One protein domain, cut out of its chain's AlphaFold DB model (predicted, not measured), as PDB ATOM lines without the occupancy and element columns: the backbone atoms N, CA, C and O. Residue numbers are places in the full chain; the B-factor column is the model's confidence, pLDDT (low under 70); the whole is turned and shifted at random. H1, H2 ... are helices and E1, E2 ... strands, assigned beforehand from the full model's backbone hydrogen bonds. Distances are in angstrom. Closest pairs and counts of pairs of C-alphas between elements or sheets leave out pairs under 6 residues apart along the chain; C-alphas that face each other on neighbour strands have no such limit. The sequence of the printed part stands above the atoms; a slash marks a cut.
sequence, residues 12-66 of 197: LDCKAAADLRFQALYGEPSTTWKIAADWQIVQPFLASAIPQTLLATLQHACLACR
ATOM      1  N   LEU A  12      35.814  45.117 -37.207       96.00
ATOM      2  CA  LEU A  12      34.497  44.678 -36.746       96.00
ATOM      3  C   LEU A  12      34.234  43.200 -37.071       96.00
ATOM      4  O   LEU A  12      33.641  42.511 -36.247       96.00
ATOM      5  N   ASP A  13      34.742  42.699 -38.199       96.69
ATOM      6  CA  ASP A  13      34.600  41.294 -38.594       96.69
ATOM      7  C   ASP A  13      35.373  40.387 -37.624       96.69
ATOM      8  O   ASP A  13      34.860  39.368 -37.160       96.69
ATOM      9  N   CYS A  14      36.585  40.800 -37.233       96.56
ATOM     10  CA  CYS A  14      37.382  40.099 -36.224       96.56
ATOM     11  C   CYS A  14      36.706  40.117 -34.846       96.56
ATOM     12  O   CYS A  14      36.714  39.104 -34.149       96.56
ATOM     13  N   LYS A  15      36.109  41.248 -34.447       96.62
ATOM     14  CA  LYS A  15      35.367  41.358 -33.180       96.62
ATOM     15  C   LYS A  15      34.157  40.430 -33.161       96.62
ATOM     16  O   LYS A  15      34.037  39.638 -32.235       96.62
ATOM     17  N   ALA A  16      33.347  40.444 -34.219       96.25
ATOM     18  CA  ALA A  16      32.201  39.548 -34.351       96.25
ATOM     19  C   ALA A  16      32.620  38.068 -34.318       96.25
ATOM     20  O   ALA A  16      31.980  37.251 -33.660       96.25
ATOM     21  N   ALA A  17      33.735  37.714 -34.965       97.31
ATOM     22  CA  ALA A  17      34.281  36.361 -34.899       97.31
ATOM     23  C   ALA A  17      34.764  35.981 -33.489       97.31
ATOM     24  O   ALA A  17      34.579  34.840 -33.062       97.31
ATOM     25  N   ALA A  18      35.358  36.923 -32.750       97.75
ATOM     26  CA  ALA A  18      35.747  36.706 -31.360       97.75
ATOM     27  C   ALA A  18      34.524  36.519 -30.448       97.75
ATOM     28  O   ALA A  18      34.541  35.610 -29.620       97.75
ATOM     29  N   ASP A  19      33.458  37.297 -30.647       97.31
ATOM     30  CA  ASP A  19      32.194  37.164 -29.913       97.31
ATOM     31  C   ASP A  19      31.523  35.808 -30.179       97.31
ATOM     32  O   ASP A  19      31.185  35.086 -29.239       97.31
ATOM     33  N   LEU A  20      31.415  35.394 -31.448       96.88
ATOM     34  CA  LEU A  20      30.882  34.075 -31.815       96.88
ATOM     35  C   LEU A  20      31.724  32.938 -31.230       96.88
ATOM     36  O   LEU A  20      31.189  31.949 -30.730       96.88
ATOM     37  N   ARG A  21      33.056  33.072 -31.266       96.25
ATOM     38  CA  ARG A  21      33.958  32.078 -30.679       96.25
ATOM     39  C   ARG A  21      33.797  31.999 -29.164       96.25
ATOM     40  O   ARG A  21      33.836  30.891 -28.632       96.25
ATOM     41  N   PHE A  22      33.633  33.138 -28.494       97.12
ATOM     42  CA  PHE A  22      33.370  33.208 -27.059       97.12
ATOM     43  C   PHE A  22      32.068  32.481 -26.717       97.12
ATOM     44  O   PHE A  22      32.085  31.557 -25.905       97.12
ATOM     45  N   GLN A  23      30.974  32.802 -27.413       96.94
ATOM     46  CA  GLN A  23      29.684  32.146 -27.209       96.94
ATOM     47  C   GLN A  23      29.753  30.637 -27.470       96.94
ATOM     48  O   GLN A  23      29.197  29.854 -26.706       96.94
ATOM     49  N   ALA A  24      30.486  30.201 -28.496       96.25
ATOM     50  CA  ALA A  24      30.682  28.779 -28.770       96.25
ATOM     51  C   ALA A  24      31.500  28.046 -27.687       96.25
ATOM     52  O   ALA A  24      31.371  26.833 -27.551       96.25
ATOM     53  N   LEU A  25      32.372  28.748 -26.956       93.69
ATOM     54  CA  LEU A  25      33.190  28.171 -25.883       93.69
ATOM     55  C   LEU A  25      32.460  28.127 -24.539       93.69
ATOM     56  O   LEU A  25      32.599  27.143 -23.819       93.69
ATOM     57  N   TYR A  26      31.725  29.187 -24.208       93.62
ATOM     58  CA  TYR A  26      31.151  29.384 -22.874       93.62
ATOM     59  C   TYR A  26      29.625  29.250 -22.830       93.62
ATOM     60  O   TYR A  26      29.051  29.195 -21.750       93.62
ATOM     61  N   GLY A  27      28.956  29.175 -23.982       94.94
ATOM     62  CA  GLY A  27      27.501  29.037 -24.068       94.94
ATOM     63  C   GLY A  27      26.717  30.322 -23.777       94.94
ATOM     64  O   GLY A  27      25.490  30.281 -23.759       94.94
ATOM     65  N   GLU A  28      27.388  31.460 -23.583       94.31
ATOM     66  CA  GLU A  28      26.773  32.752 -23.251       94.31
ATOM     67  C   GLU A  28      27.353  33.904 -24.096       94.31
ATOM     68  O   GLU A  28      28.472  33.796 -24.608       94.31
ATOM     69  N   PRO A  29      26.612  35.011 -24.289       93.75
ATOM     70  CA  PRO A  29      27.123  36.166 -25.021       93.75
ATOM     71  C   PRO A  29      28.244  36.889 -24.258       93.75
ATOM     72  O   PRO A  29      28.258  36.953 -23.033       93.75
ATOM     73  N   SER A  30      29.145  37.534 -24.998       95.50
ATOM     74  CA  SER A  30      30.276  38.308 -24.464       95.50
ATOM     75  C   SER A  30      29.897  39.691 -23.908       95.50
ATOM     76  O   SER A  30      30.779  40.470 -23.552       95.50
ATOM     77  N   THR A  31      28.609  40.039 -23.820       95.75
ATOM     78  CA  THR A  31      28.138  41.405 -23.508       95.75
ATOM     79  C   THR A  31      28.592  41.916 -22.139       95.75
ATOM     80  O   THR A  31      28.870  43.105 -21.985       95.75
ATOM     81  N   THR A  32      28.708  41.026 -21.152       96.31
ATOM     82  CA  THR A  32      29.199  41.313 -19.791       96.31
ATOM     83  C   THR A  32      30.711  41.119 -19.647       96.31
ATOM     84  O   THR A  32      31.272  41.277 -18.558       96.31
ATOM     85  N   TRP A  33      31.394  40.815 -20.749       97.19
ATOM     86  CA  TRP A  33      32.822  40.557 -20.814       97.19
ATOM     87  C   TRP A  33      33.532  41.667 -21.591       97.19
ATOM     88  O   TRP A  33      32.970  42.358 -22.443       97.19
ATOM     89  N   LYS A  34      34.799  41.889 -21.264       96.56
ATOM     90  CA  LYS A  34      35.705  42.727 -22.044       96.56
ATOM     91  C   LYS A  34      36.633  41.804 -22.818       96.56
ATOM     92  O   LYS A  34      37.438  41.110 -22.205       96.56
ATOM     93  N   ILE A  35      36.536  41.827 -24.146       96.06
ATOM     94  CA  ILE A  35      37.438  41.090 -25.036       96.06
ATOM     95  C   ILE A  35      38.559  42.010 -25.527       96.06
ATOM     96  O   ILE A  35      38.318  43.146 -25.948       96.06
ATOM     97  N   ALA A  36      39.785  41.497 -25.490       95.62
ATOM     98  CA  ALA A  36      40.973  42.087 -26.090       95.62
ATOM     99  C   ALA A  36      41.705  41.032 -26.927       95.62
ATOM    100  O   ALA A  36      41.623  39.835 -26.643       95.62
ATOM    101  N   ALA A  37      42.406  41.470 -27.968       95.31
ATOM    102  CA  ALA A  37      43.166  40.596 -28.848       95.31
ATOM    103  C   ALA A  37      44.263  41.375 -29.583       95.31
ATOM    104  O   ALA A  37      44.213  42.602 -29.656       95.31
ATOM    105  N   ASP A  38      45.188  40.649 -30.201       92.69
ATOM    106  CA  ASP A  38      46.184  41.150 -31.160       92.69
ATOM    107  C   ASP A  38      45.618  41.356 -32.583       92.69
ATOM    108  O   ASP A  38      46.384  41.506 -33.531       92.69
ATOM    109  N   TRP A  39      44.282  41.336 -32.711       93.56
ATOM    110  CA  TRP A  39      43.442  41.564 -33.897       93.56
ATOM    111  C   TRP A  39      44.130  41.384 -35.255       93.56
ATOM    112  O   TRP A  39      44.778  42.290 -35.774       93.56
ATOM    113  N   GLN A  40      43.875  40.245 -35.895       93.62
ATOM    114  CA  GLN A  40      44.380  39.951 -37.234       93.62
ATOM    115  C   GLN A  40      43.216  39.681 -38.188       93.62
ATOM    116  O   GLN A  40      42.327  38.883 -37.896       93.62
ATOM    117  N   ILE A  41      43.230  40.348 -39.342       93.69
ATOM    118  CA  ILE A  41      42.180  40.209 -40.364       93.69
ATOM    119  C   ILE A  41      42.448  38.996 -41.267       93.69
ATOM    120  O   ILE A  41      41.515  38.377 -41.761       93.69
ATOM    121  N   VAL A  42      43.719  38.623 -41.449       91.12
ATOM    122  CA  VAL A  42      44.133  37.593 -42.421       91.12
ATOM    123  C   VAL A  42      44.426  36.241 -41.770       91.12
ATOM    124  O   VAL A  42      44.248  35.197 -42.388       91.12
ATOM    125  N   GLN A  43      44.892  36.240 -40.523       91.25
ATOM    126  CA  GLN A  43      45.395  35.043 -39.850       91.25
ATOM    127  C   GLN A  43      44.710  34.834 -38.497       91.25
ATOM    128  O   GLN A  43      44.194  35.797 -37.929       91.25
ATOM    129  N   PRO A  44      44.694  33.602 -37.958       92.94
ATOM    130  CA  PRO A  44      44.212  33.368 -36.606       92.94
ATOM    131  C   PRO A  44      44.939  34.240 -35.579       92.94
ATOM    132  O   PRO A  44      46.146  34.452 -35.680       92.94
ATOM    133  N   PHE A  45      44.200  34.713 -34.580       93.69
ATOM    134  CA  PHE A  45      44.697  35.632 -33.557       93.69
ATOM    135  C   PHE A  45      44.323  35.172 -32.144       93.69
ATOM    136  O   PHE A  45      43.418  34.344 -31.945       93.69
ATOM    137  N   LEU A  46      45.040  35.674 -31.143       94.94
ATOM    138  CA  LEU A  46      44.824  35.344 -29.741       94.94
ATOM    139  C   LEU A  46      43.887  36.372 -29.104       94.94
ATOM    140  O   LEU A  46      44.255  37.514 -28.857       94.94
ATOM    141  N   ALA A  47      42.668  35.937 -28.789       96.06
ATOM    142  CA  ALA A  47      41.719  36.719 -28.006       96.06
ATOM    143  C   ALA A  47      41.675  36.235 -26.554       96.06
ATOM    144  O   ALA A  47      41.738  35.031 -26.293       96.06
ATOM    145  N   SER A  48      41.529  37.186 -25.636       96.00
ATOM    146  CA  SER A  48      41.339  36.973 -24.202       96.00
ATOM    147  C   SER A  48      40.154  37.794 -23.714       96.00
ATOM    148  O   SER A  48      39.859  38.857 -24.262       96.00
ATOM    149  N   ALA A  49      39.473  37.300 -22.685       96.00
ATOM    150  CA  ALA A  49      38.294  37.936 -22.124       96.00
ATOM    151  C   ALA A  49      38.401  38.021 -20.598       96.00
ATOM    152  O   ALA A  49      38.917  37.103 -19.964       96.00
ATOM    153  N   ILE A  50      37.894  39.107 -20.020       95.81
ATOM    154  CA  ILE A  50      37.754  39.292 -18.569       95.81
ATOM    155  C   ILE A  50      36.329  39.769 -18.248       95.81
ATOM    156  O   ILE A  50      35.807  40.598 -19.002       95.81
ATOM    157  N   PRO A  51      35.679  39.301 -17.165       96.69
ATOM    158  CA  PRO A  51      34.382  39.839 -16.765       96.69
ATOM    159  C   PRO A  51      34.496  41.341 -16.493       96.69
ATOM    160  O   PRO A  51      35.424  41.782 -15.807       96.69
ATOM    161  N   GLN A  52      33.553  42.141 -16.992       96.44
ATOM    162  CA  GLN A  52      33.585  43.593 -16.775       96.44
ATOM    163  C   GLN A  52      33.480  43.949 -15.287       96.44
ATOM    164  O   GLN A  52      34.111  44.903 -14.838       96.44
ATOM    165  N   THR A  53      32.754  43.149 -14.505       97.06
ATOM    166  CA  THR A  53      32.644  43.295 -13.046       97.06
ATOM    167  C   THR A  53      33.989  43.109 -12.344       97.06
ATOM    168  O   THR A  53      34.340  43.892 -11.460       97.06
ATOM    169  N   LEU A  54      34.782  42.121 -12.769       96.56
ATOM    170  CA  LEU A  54      36.126  41.891 -12.242       96.56
ATOM    171  C   LEU A  54      37.066  43.037 -12.627       96.56
ATOM    172  O   LEU A  54      37.765  43.567 -11.766       96.56
ATOM    173  N   LEU A  55      37.037  43.468 -13.892       96.19
ATOM    174  CA  LEU A  55      37.824  44.615 -14.354       96.19
ATOM    175  C   LEU A  55      37.504  45.882 -13.544       96.19
ATOM    176  O   LEU A  55      38.418  46.552 -13.065       96.19
ATOM    177  N   ALA A  56      36.219  46.175 -13.337       96.69
ATOM    178  CA  ALA A  56      35.779  47.314 -12.539       96.69
ATOM    179  C   ALA A  56      36.242  47.200 -11.078       96.69
ATOM    180  O   ALA A  56      36.672  48.192 -10.494       96.69
ATOM    181  N   THR A  57      36.203  46.001 -10.495       97.38
ATOM    182  CA  THR A  57      36.673  45.757  -9.121       97.38
ATOM    183  C   THR A  57      38.172  46.028  -8.988       97.38
ATOM    184  O   THR A  57      38.592  46.724  -8.064       97.38
ATOM    185  N   LEU A  58      38.978  45.550  -9.943       96.19
ATOM    186  CA  LEU A  58      40.421  45.809  -9.976       96.19
ATOM    187  C   LEU A  58      40.720  47.306 -10.119       96.19
ATOM    188  O   LEU A  58      41.547  47.843  -9.384       96.19
ATOM    189  N   GLN A  59      40.000  48.001 -11.003       96.12
ATOM    190  CA  GLN A  59      40.127  49.451 -11.180       96.12
ATOM    191  C   GLN A  59      39.813  50.222  -9.890       96.12
ATOM    192  O   GLN A  59      40.579  51.108  -9.508       96.12
ATOM    193  N   HIS A  60      38.733  49.864  -9.189       96.69
ATOM    194  CA  HIS A  60      38.372  50.492  -7.915       96.69
ATOM    195  C   HIS A  60      39.413  50.230  -6.824       96.69
ATOM    196  O   HIS A  60      39.789  51.158  -6.109       96.69
ATOM    197  N   ALA A  61      39.913  48.996  -6.713       96.88
ATOM    198  CA  ALA A  61      40.944  48.647  -5.740       96.88
ATOM    199  C   ALA A  61      42.245  49.435  -5.983       96.88
ATOM    200  O   ALA A  61      42.811  50.003  -5.048       96.88
ATOM    201  N   CYS A  62      42.686  49.541  -7.239       96.75
ATOM    202  CA  CYS A  62      43.847  50.349  -7.611       96.75
ATOM    203  C   CYS A  62      43.651  51.830  -7.261       96.75
ATOM    204  O   CYS A  62      44.539  52.436  -6.660       96.75
ATOM    205  N   LEU A  63      42.477  52.397  -7.561       96.12
ATOM    206  CA  LEU A  63      42.150  53.788  -7.242       96.12
ATOM    207  C   LEU A  63      42.165  54.054  -5.729       96.12
ATOM    208  O   LEU A  63      42.769  55.033  -5.289       96.12
ATOM    209  N   ALA A  64      41.562  53.169  -4.928       96.81
ATOM    210  CA  ALA A  64      41.551  53.277  -3.467       96.81
ATOM    211  C   ALA A  64      42.972  53.274  -2.876       96.81
ATOM    212  O   ALA A  64      43.273  54.040  -1.961       96.81
ATOM    213  N   CYS A  65      43.864  52.470  -3.456       96.81
ATOM    214  CA  CYS A  65      45.274  52.398  -3.080       96.81
ATOM    215  C   CYS A  65      46.158  53.468  -3.749       96.81
ATOM    216  O   CYS A  65      47.363  53.485  -3.507       96.81
ATOM    217  N   ARG A  66      45.596  54.351  -4.592       95.94
ATOM    218  CA  ARG A  66      46.330  55.346  -5.404       95.94
ATOM    219  C   ARG A  66      47.427  54.729  -6.282       95.94
ATOM    220  O   ARG A  66      48.466  55.342  -6.521       95.94
TER     221      ARG A  66
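What this domain is: This is residues 12 to 66 of the 197 residues of an uncharacterized protein of Collimonas arenae (UniProt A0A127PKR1). A hairpin of two strands, E1 and E2, has H1 close to it by residues 14 to 22, and residues 56 to 66, mostly of H2, stick out beyond its end as an arm. The printed part has 55 residues, in the order H1, E1, E2, H2, with an antiparallel sheet E1 - E2, and its class is mixed, helices and strands. It is loose, with a radius of gyration of the C-alphas of 13.6 A, and elongated, spanning 42 by 24 by 15 A.

Where its parts are: E1 is residues 33 to 37 and E2 residues 47 to 51. H1, residues 12 to 26, runs 20.9 A from C-alpha 12 at (34.497, 44.678, -36.746). H2, residues 52 to 64, runs 18.3 A to C-alpha 64 at (41.551, 53.277, -3.467).

How they stand to each other: E1 and E2 are antiparallel at 157 degrees; N 34 and O 50 are within hydrogen-bond range at 2.8 A. The closest C-alphas of H1 and E2, Ala 18 and Ala 47, are 6.8 A apart. Those of E1 and H2, Trp 33 and Gln 52, are 5.1 A apart. H1 and H2 are apart. In both helices every O i to N i+4 pair is within hydrogen-bond range.

The domain as a whole: The C-alphas of Val 42 and Ala 64 are farthest apart, 42.1 A. The printed part has no cut, no link is long, and no printed residue is under 70 in pLDDT.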